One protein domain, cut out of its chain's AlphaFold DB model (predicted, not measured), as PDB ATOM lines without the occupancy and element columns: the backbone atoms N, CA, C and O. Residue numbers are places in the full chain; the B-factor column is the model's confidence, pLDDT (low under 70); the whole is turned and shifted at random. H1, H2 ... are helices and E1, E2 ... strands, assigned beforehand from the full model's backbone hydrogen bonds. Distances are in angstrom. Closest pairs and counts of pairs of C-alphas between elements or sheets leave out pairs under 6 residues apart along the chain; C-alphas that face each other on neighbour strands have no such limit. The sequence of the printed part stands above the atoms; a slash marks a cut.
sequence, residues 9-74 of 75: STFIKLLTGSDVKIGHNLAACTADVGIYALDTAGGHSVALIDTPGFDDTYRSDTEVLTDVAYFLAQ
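Overview. This is residues 9 to 74 of the 75 residues of the protein "G domain-containing protein" of Fusarium ambrosium (UniProt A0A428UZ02). A two-stranded hairpin, E1 and E2, has the short helix H1 packed along it, while the longer helix H2 is set off toward the hairpin's open end, on the other side from H1. A long link of 17 residues joins H1 to E1 and a short one of 10 residues joins E2 to H2, and H2 is apart from both H1 and E1. The printed part has 66 residues, with two named helices and two named strands in the order H1, E1, E2, H2; the sheet, E1 - E2, is antiparallel. The class is mixed, helices and strands, with under half of the residues, 32, in named elements. The whole is flat, spanning 39 by 30 by 14 A, and only just loose, close to compact, with a radius of gyration of the C-alphas of 13.1 A.

Along the chain. H1, residues 9 to 16, begins at C-alpha 9 at (75.254, 116.707, 71.857) and is 10.5 A long. E1, residues 34 to 39, is 16.7 A long, and E2, residues 45 to 50, is 16.0 A. H2, residues 61 to 72, is 16.5 A long and ends at C-alpha 72 at (79.290, 112.024, 88.953).

Arrangement. E1 and E2 are a hairpin, antiparallel at 154 degrees between directions; N 36 and O 48 are within hydrogen-bond range at 2.9 A, and N 50 and O 34 at 2.8 A. The closest C-alphas of H1 and E1 are those of Thr 16 and Leu 38, 5.8 A apart. Those of H1 and E2 are Ser 9 and Asp 50, 6.2 A apart. In H1 and H2 every O i to N i+4 pair is within hydrogen-bond range.

Size, cuts and confidence. The C-alphas farthest apart, of Gly 42 and Tyr 58, are 40.5 A apart. The printed part has no cut. The link from H1 to E1, 17 residues, is long; in it residues 23 to 32 have pLDDT under 70.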
ATOM      1  N   SER A   9      75.072 117.978  72.573       90.44
ATOM      2  CA  SER A   9      75.254 116.707  71.857       90.44
ATOM      3  C   SER A   9      75.878 116.900  70.472       90.44
ATOM      4  O   SER A   9      76.719 116.113  70.044       90.44
ATOM      5  N   THR A  10      75.528 117.991  69.781       92.50
ATOM      6  CA  THR A  10      76.135 118.359  68.493       92.50
ATOM      7  C   THR A  10      77.627 118.640  68.641       92.50
ATOM      8  O   THR A  10      78.421 118.152  67.840       92.50
ATOM      9  N   PHE A  11      78.026 119.383  69.674       93.94
ATOM     10  CA  PHE A  11      79.429 119.670  69.964       93.94
ATOM     11  C   PHE A  11      80.232 118.387  70.208       93.94
ATOM     12  O   PHE A  11      81.286 118.199  69.600       93.94
ATOM     13  N   ILE A  12      79.709 117.464  71.020       94.00
ATOM     14  CA  ILE A  12      80.371 116.178  71.290       94.00
ATOM     15  C   ILE A  12      80.469 115.331  70.018       94.00
ATOM     16  O   ILE A  12      81.535 114.778  69.742       94.00
ATOM     17  N   LYS A  13      79.408 115.270  69.203       93.38
ATOM     18  CA  LYS A  13      79.426 114.558  67.915       93.38
ATOM     19  C   LYS A  13      80.521 115.080  66.992       93.38
ATOM     20  O   LYS A  13      81.256 114.289  66.408       93.38
ATOM     21  N   LEU A  14      80.636 116.402  66.872       94.12
ATOM     22  CA  LEU A  14      81.633 117.041  66.015       94.12
ATOM     23  C   LEU A  14      83.063 116.791  66.501       94.12
ATOM     24  O   LEU A  14      83.948 116.598  65.674       94.12
ATOM     25  N   LEU A  15      83.289 116.779  67.816       93.38
ATOM     26  CA  LEU A  15      84.618 116.528  68.379       93.38
ATOM     27  C   LEU A  15      85.047 115.065  68.290       93.38
ATOM     28  O   LEU A  15      86.209 114.786  68.016       93.38
ATOM     29  N   THR A  16      84.135 114.137  68.569       91.62
ATOM     30  CA  THR A  16      84.471 112.714  68.737       91.62
ATOM     31  C   THR A  16      84.254 111.887  67.478       91.62
ATOM     32  O   THR A  16      84.752 110.770  67.394       91.62
ATOM     33  N   GLY A  17      83.445 112.373  66.528       90.06
ATOM     34  CA  GLY A  17      82.951 111.571  65.406       90.06
ATOM     35  C   GLY A  17      82.054 110.398  65.824       90.06
ATOM     36  O   GLY A  17      81.669 109.598  64.974       90.06
ATOM     37  N   SER A  18      81.719 110.281  67.114       88.44
ATOM     38  CA  SER A  18      80.902 109.192  67.647       88.44
ATOM     39  C   SER A  18      79.446 109.326  67.212       88.44
ATOM     40  O   SER A  18      78.960 110.422  66.909       88.44
ATOM     41  N   ASP A  19      78.717 108.211  67.231       85.56
ATOM     42  CA  ASP A  19      77.277 108.243  67.003       85.56
ATOM     43  C   ASP A  19      76.542 108.754  68.252       85.56
ATOM     44  O   ASP A  19      76.070 108.002  69.104       85.56
ATOM     45  N   VAL A  20      76.518 110.079  68.393       84.88
ATOM     46  CA  VAL A  20      75.765 110.784  69.432       84.88
ATOM     47  C   VAL A  20      74.359 111.062  68.911       84.88
ATOM     48  O   VAL A  20      74.186 111.639  67.826       84.88
ATOM     49  N   LYS A  21      73.347 110.692  69.700       79.12
ATOM     50  CA  LYS A  21      71.947 111.003  69.407       79.12
ATOM     51  C   LYS A  21      71.711 112.504  69.576       79.12
ATOM     52  O   LYS A  21      71.882 113.046  70.662       79.12
ATOM     53  N   ILE A  22      71.293 113.170  68.503       77.31
ATOM     54  CA  ILE A  22      70.978 114.602  68.510       77.31
ATOM     55  C   ILE A  22      69.465 114.775  68.417       77.31
ATOM     56  O   ILE A  22      68.823 114.253  67.508       77.31
ATOM     57  N   GLY A  23      68.901 115.537  69.352       67.69
ATOM     58  CA  GLY A  23      67.531 116.024  69.246       67.69
ATOM     59  C   GLY A  23      67.429 117.193  68.283       67.69
ATOM     60  O   GLY A  23      68.197 118.145  68.388       67.69
ATOM     61  N   HIS A  24      66.462 117.138  67.372       59.72
ATOM     62  CA  HIS A  24      66.152 118.238  66.450       59.72
ATOM     63  C   HIS A  24      64.898 119.030  66.853       59.72
ATOM     64  O   HIS A  24      64.511 119.968  66.160       59.72
ATOM     65  N   ASN A  25      64.299 118.684  67.995       57.38
ATOM     66  CA  ASN A  25      63.155 119.372  68.584       57.38
ATOM     67  C   ASN A  25      63.591 120.038  69.900       57.38
ATOM     68  O   ASN A  25      64.585 119.630  70.496       57.38
ATOM     69  N   LEU A  26      62.827 121.025  70.382       51.38
ATOM     70  CA  LEU A  26      63.021 121.596  71.727       51.38
ATOM     71  C   LEU A  26      62.640 120.619  72.855       51.38
ATOM     72  O   LEU A  26      62.969 120.862  74.008       51.38
ATOM     73  N   ALA A  27      61.976 119.511  72.517       47.88
ATOM     74  CA  ALA A  27      61.722 118.410  73.433       47.88
ATOM     75  C   ALA A  27      63.012 117.624  73.723       47.88
ATOM     76  O   ALA A  27      63.780 117.322  72.803       47.88
ATOM     77  N   ALA A  28      63.200 117.256  74.993       49.81
ATOM     78  CA  ALA A  28      64.276 116.401  75.489       49.81
ATOM     79  C   ALA A  28      64.562 115.225  74.543       49.81
ATOM     80  O   ALA A  28      63.663 114.441  74.231       49.81
ATOM     81  N   CYS A  29      65.806 115.068  74.091       51.91
ATOM     82  CA  CYS A  29      66.192 113.923  73.258       51.91
ATOM     83  C   CYS A  29      67.201 112.991  73.941       51.91
ATOM     84  O   CYS A  29      67.240 111.794  73.627       51.91
ATOM     85  N   THR A  30      67.961 113.521  74.904       56.69
ATOM     86  CA  THR A  30      68.834 112.786  75.821       56.69
ATOM     87  C   THR A  30      68.101 112.569  77.144       56.69
ATOM     88  O   THR A  30      67.967 113.485  77.949       56.69
ATOM     89  N   ALA A  31      67.571 111.361  77.344       57.28
ATOM     90  CA  ALA A  31      66.978 110.963  78.622       57.28
ATOM     91  C   ALA A  31      68.056 110.614  79.667       57.28
ATOM     92  O   ALA A  31      67.829 110.829  80.852       57.28
ATOM     93  N   ASP A  32      69.232 110.170  79.208       65.69
ATOM     94  CA  ASP A  32      70.321 109.642  80.032       65.69
ATOM     95  C   ASP A  32      71.648 110.388  79.795       65.69
ATOM     96  O   ASP A  32      71.870 110.977  78.730       65.69
ATOM     97  N   VAL A  33      72.540 110.339  80.791       80.69
ATOM     98  CA  VAL A  33      73.917 110.859  80.716       80.69
ATOM     99  C   VAL A  33      74.790 109.909  79.884       80.69
ATOM    100  O   VAL A  33      74.834 108.710  80.155       80.69
ATOM    101  N   GLY A  34      75.496 110.433  78.877       86.38
ATOM    102  CA  GLY A  34      76.358 109.653  77.976       86.38
ATOM    103  C   GLY A  34      77.840 109.999  78.129       86.38
ATOM    104  O   GLY A  34      78.175 111.162  78.326       86.38
ATOM    105  N   ILE A  35      78.734 109.013  78.005       90.50
ATOM    106  CA  ILE A  35      80.193 109.215  78.067       90.50
ATOM    107  C   ILE A  35      80.812 108.934  76.703       90.50
ATOM    108  O   ILE A  35      80.597 107.868  76.129       90.50
ATOM    109  N   TYR A  36      81.635 109.863  76.224       91.94
ATOM    110  CA  TYR A  36      82.347 109.750  74.957       91.94
ATOM    111  C   TYR A  36      83.833 110.025  75.161       91.94
ATOM    112  O   TYR A  36      84.206 111.072  75.688       91.94
ATOM    113  N   ALA A  37      84.686 109.091  74.752       91.94
ATOM    114  CA  ALA A  37      86.130 109.268  74.827       91.94
ATOM    115  C   ALA A  37      86.638 110.090  73.634       91.94
ATOM    116  O   ALA A  37      86.195 109.908  72.498       91.94
ATOM    117  N   LEU A  38      87.586 110.984  73.901       94.00
ATOM    118  CA  LEU A  38      88.316 111.755  72.908       94.00
ATOM    119  C   LEU A  38      89.810 111.662  73.205       94.00
ATOM    120  O   LEU A  38      90.288 112.226  74.190       94.00
ATOM    121  N   ASP A  39      90.548 111.010  72.317       93.38
ATOM    122  CA  ASP A  39      92.003 110.997  72.388       93.38
ATOM    123  C   ASP A  39      92.561 112.258  71.728       93.38
ATOM    124  O   ASP A  39      92.316 112.564  70.559       93.38
ATOM    125  N   THR A  40      93.301 113.031  72.510       90.81
ATOM    126  CA  THR A  40      93.910 114.282  72.064       90.81
ATOM    127  C   THR A  40      95.250 114.019  71.383       90.81
ATOM    128  O   THR A  40      95.966 113.076  71.720       90.81
ATOM    129  N   ALA A  41      95.661 114.919  70.486       88.69
ATOM    130  CA  ALA A  41      96.962 114.836  69.815       88.69
ATOM    131  C   ALA A  41      98.163 114.820  70.788       88.69
ATOM    132  O   ALA A  41      99.242 114.360  70.430       88.69
ATOM    133  N   GLY A  42      97.977 115.305  72.022       91.81
ATOM    134  CA  GLY A  42      98.982 115.263  73.084       91.81
ATOM    135  C   GLY A  42      99.058 113.936  73.849       91.81
ATOM    136  O   GLY A  42      99.767 113.881  74.846       91.81
ATOM    137  N   GLY A  43      98.317 112.900  73.438       93.31
ATOM    138  CA  GLY A  43      98.321 111.579  74.081       93.31
ATOM    139  C   GLY A  43      97.461 111.470  75.343       93.31
ATOM    140  O   GLY A  43      97.541 110.468  76.046       93.31
ATOM    141  N   HIS A  44      96.638 112.478  75.645       94.50
ATOM    142  CA  HIS A  44      95.676 112.415  76.748       94.50
ATOM    143  C   HIS A  44      94.328 111.919  76.240       94.50
ATOM    144  O   HIS A  44      93.856 112.413  75.213       94.50
ATOM    145  N   SER A  45      93.689 111.029  76.996       93.00
ATOM    146  CA  SER A  45      92.293 110.655  76.773       93.00
ATOM    147  C   SER A  45      91.382 111.527  77.635       93.00
ATOM    148  O   SER A  45      91.614 111.686  78.837       93.00
ATOM    149  N   VAL A  46      90.372 112.133  77.017       94.31
ATOM    150  CA  VAL A  46      89.404 113.029  77.655       94.31
ATOM    151  C   VAL A  46      88.021 112.395  77.581       94.31
ATOM    152  O   VAL A  46      87.556 112.044  76.502       94.31
ATOM    153  N   ALA A  47      87.340 112.292  78.721       93.25
ATOM    154  CA  ALA A  47      85.939 111.894  78.766       93.25
ATOM    155  C   ALA A  47      85.034 113.126  78.605       93.25
ATOM    156  O   ALA A  47      85.063 114.051  79.419       93.25
ATOM    157  N   LEU A  48      84.217 113.132  77.555       93.69
ATOM    158  CA  LEU A  48      83.156 114.104  77.327       93.69
ATOM    159  C   LEU A  48      81.836 113.513  77.816       93.69
ATOM    160  O   LEU A  48      81.382 112.489  77.311       93.69
ATOM    161  N   ILE A  49      81.228 114.167  78.803       91.50
ATOM    162  CA  ILE A  49      79.971 113.729  79.413       91.50
ATOM    163  C   ILE A  49      78.828 114.557  78.815       91.50
ATOM    164  O   ILE A  49      78.712 115.756  79.093       91.50
ATOM    165  N   ASP A  50      77.996 113.931  77.982       89.94
ATOM    166  CA  ASP A  50      76.763 114.540  77.485       89.94
ATOM    167  C   ASP A  50      75.660 114.423  78.533       89.94
ATOM    168  O   ASP A  50      75.502 113.388  79.176       89.94
ATOM    169  N   THR A  51      74.890 115.491  78.710       87.88
ATOM    170  CA  THR A  51      73.909 115.616  79.798       87.88
ATOM    171  C   THR A  51      72.575 116.115  79.250       87.88
ATOM    172  O   THR A  51      72.574 116.897  78.285       87.88
ATOM    173  N   PRO A  52      71.440 115.733  79.865       85.19
ATOM    174  CA  PRO A  52      70.170 116.406  79.620       85.19
ATOM    175  C   PRO A  52      70.307 117.928  79.787       85.19
ATOM    176  O   PRO A  52      71.172 118.429  80.515       85.19
ATOM    177  N   GLY A  53      69.501 118.689  79.048       84.81
ATOM    178  CA  GLY A  53      69.488 120.141  79.190       84.81
ATOM    179  C   GLY A  53      68.701 120.592  80.413       84.81
ATOM    180  O   GLY A  53      67.734 119.950  80.792       84.81
ATOM    181  N   PHE A  54      69.115 121.711  81.000       83.56
ATOM    182  CA  PHE A  54      68.246 122.492  81.889       83.56
ATOM    183  C   PHE A  54      67.145 123.176  81.063       83.56
ATOM    184  O   PHE A  54      67.327 123.346  79.852       83.56
ATOM    185  N   ASP A  55      66.045 123.589  81.690       79.25
ATOM    186  CA  ASP A  55      64.831 124.070  81.005       79.25
ATOM    187  C   ASP A  55      64.269 123.006  80.044       79.25
ATOM    188  O   ASP A  55      64.057 123.214  78.847       79.25
ATOM    189  N   ASP A  56      64.150 121.783  80.564       73.94
ATOM    190  CA  ASP A  56      63.600 120.655  79.828       73.94
ATOM    191  C   ASP A  56      62.070 120.743  79.743       73.94
ATOM    192  O   ASP A  56      61.391 121.190  80.664       73.94
ATOM    193  N   THR A  57      61.501 120.277  78.629       72.12
ATOM    194  CA  THR A  57      60.044 120.310  78.408       72.12
ATOM    195  C   THR A  57      59.272 119.439  79.406       72.12
ATOM    196  O   THR A  57      58.110 119.726  79.693       72.12
ATOM    197  N   TYR A  58      59.884 118.363  79.905       77.69
ATOM    198  CA  TYR A  58      59.211 117.343  80.713       77.69
ATOM    199  C   TYR A  58      59.835 117.139  82.092       77.69
ATOM    200  O   TYR A  58      59.235 116.457  82.922       77.69
ATOM    201  N   ARG A  59      61.023 117.697  82.337       81.50
ATOM    202  CA  ARG A  59      61.792 117.491  83.567       81.50
ATOM    203  C   ARG A  59      62.114 118.821  84.231       81.50
ATOM    204  O   ARG A  59      62.441 119.800  83.569       81.50
ATOM    205  N   SER A  60      62.066 118.847  85.553       88.94
ATOM    206  CA  SER A  60      62.532 119.998  86.321       88.94
ATOM    207  C   SER A  60      64.060 120.083  86.324       88.94
ATOM    208  O   SER A  60      64.766 119.073  86.298       88.94
ATOM    209  N   ASP A  61      64.585 121.297  86.479       89.06
ATOM    210  CA  ASP A  61      66.026 121.528  86.642       89.06
ATOM    211  C   ASP A  61      66.623 120.757  87.828       89.06
ATOM    212  O   ASP A  61      67.792 120.372  87.805       89.06
ATOM    213  N   THR A  62      65.820 120.498  88.866       91.00
ATOM    214  CA  THR A  62      66.256 119.721  90.034       91.00
ATOM    215  C   THR A  62      66.436 118.245  89.689       91.00
ATOM    216  O   THR A  62      67.410 117.638  90.127       91.00
ATOM    217  N   GLU A  63      65.551 117.664  88.875       87.56
ATOM    218  CA  GLU A  63      65.711 116.288  88.387       87.56
ATOM    219  C   GLU A  63      66.937 116.168  87.478       87.56
ATOM    220  O   GLU A  63      67.733 115.249  87.652       87.56
ATOM    221  N   VAL A  64      67.141 117.127  86.568       87.81
ATOM    222  CA  VAL A  64      68.331 117.163  85.699       87.81
ATOM    223  C   VAL A  64      69.613 117.264  86.529       87.81
ATOM    224  O   VAL A  64      70.572 116.529  86.292       87.81
ATOM    225  N   LEU A  65      69.637 118.139  87.537       91.38
ATOM    226  CA  LEU A  65      70.784 118.270  88.433       91.38
ATOM    227  C   LEU A  65      71.029 116.993  89.246       91.38
ATOM    228  O   LEU A  65      72.184 116.618  89.448       91.38
ATOM    229  N   THR A  66      69.962 116.329  89.693       90.19
ATOM    230  CA  THR A  66      70.043 115.081  90.463       90.19
ATOM    231  C   THR A  66      70.683 113.969  89.640       90.19
ATOM    232  O   THR A  66      71.596 113.316  90.140       90.19
ATOM    233  N   ASP A  67      70.293 113.798  88.376       86.12
ATOM    234  CA  ASP A  67      70.902 112.798  87.488       86.12
ATOM    235  C   ASP A  67      72.393 113.049  87.287       86.12
ATOM    236  O   ASP A  67      73.199 112.122  87.365       86.12
ATOM    237  N   VAL A  68      72.775 114.308  87.053       88.38
ATOM    238  CA  VAL A  68      74.185 114.661  86.859       88.38
ATOM    239  C   VAL A  68      74.979 114.419  88.137       88.38
ATOM    240  O   VAL A  68      76.065 113.849  88.078       88.38
ATOM    241  N   ALA A  69      74.443 114.806  89.295       91.75
ATOM    242  CA  ALA A  69      75.092 114.564  90.578       91.75
ATOM    243  C   ALA A  69      75.231 113.063  90.874       91.75
ATOM    244  O   ALA A  69      76.305 112.623  91.280       91.75
ATOM    245  N   TYR A  70      74.176 112.279  90.632       89.69
ATOM    246  CA  TYR A  70      74.196 110.829  90.806       89.69
ATOM    247  C   TYR A  70      75.239 110.186  89.896       89.69
ATOM    248  O   TYR A  70      76.076 109.428  90.371       89.69
ATOM    249  N   PHE A  71      75.248 110.548  88.612       87.75
ATOM    250  CA  PHE A  71      76.235 110.062  87.655       87.75
ATOM    251  C   PHE A  71      77.672 110.373  88.103       87.75
ATOM    252  O   PHE A  71      78.510 109.476  88.142       87.75
ATOM    253  N   LEU A  72      77.954 111.619  88.501       89.50
ATOM    254  CA  LEU A  72      79.290 112.024  88.953       89.50
ATOM    255  C   LEU A  72      79.720 111.326  90.249       89.50
ATOM    256  O   LEU A  72      80.909 111.110  90.448       89.50
ATOM    257  N   ALA A  73      78.776 110.968  91.120       92.69
ATOM    258  CA  ALA A  73      79.059 110.230  92.348       92.69
ATOM    259  C   ALA A  73      79.365 108.738  92.115       92.69
ATOM    260  O   ALA A  73      79.742 108.052  93.064       92.69
ATOM    261  N   GLN A  74      79.146 108.222  90.901       82.06
ATOM    262  CA  GLN A  74      79.434 106.834  90.517       82.06
ATOM    263  C   GLN A  74      80.696 106.693  89.643       82.06
ATOM    264  O   GLN A  74      81.051 105.568  89.294       82.06
TER     265      GLN A  74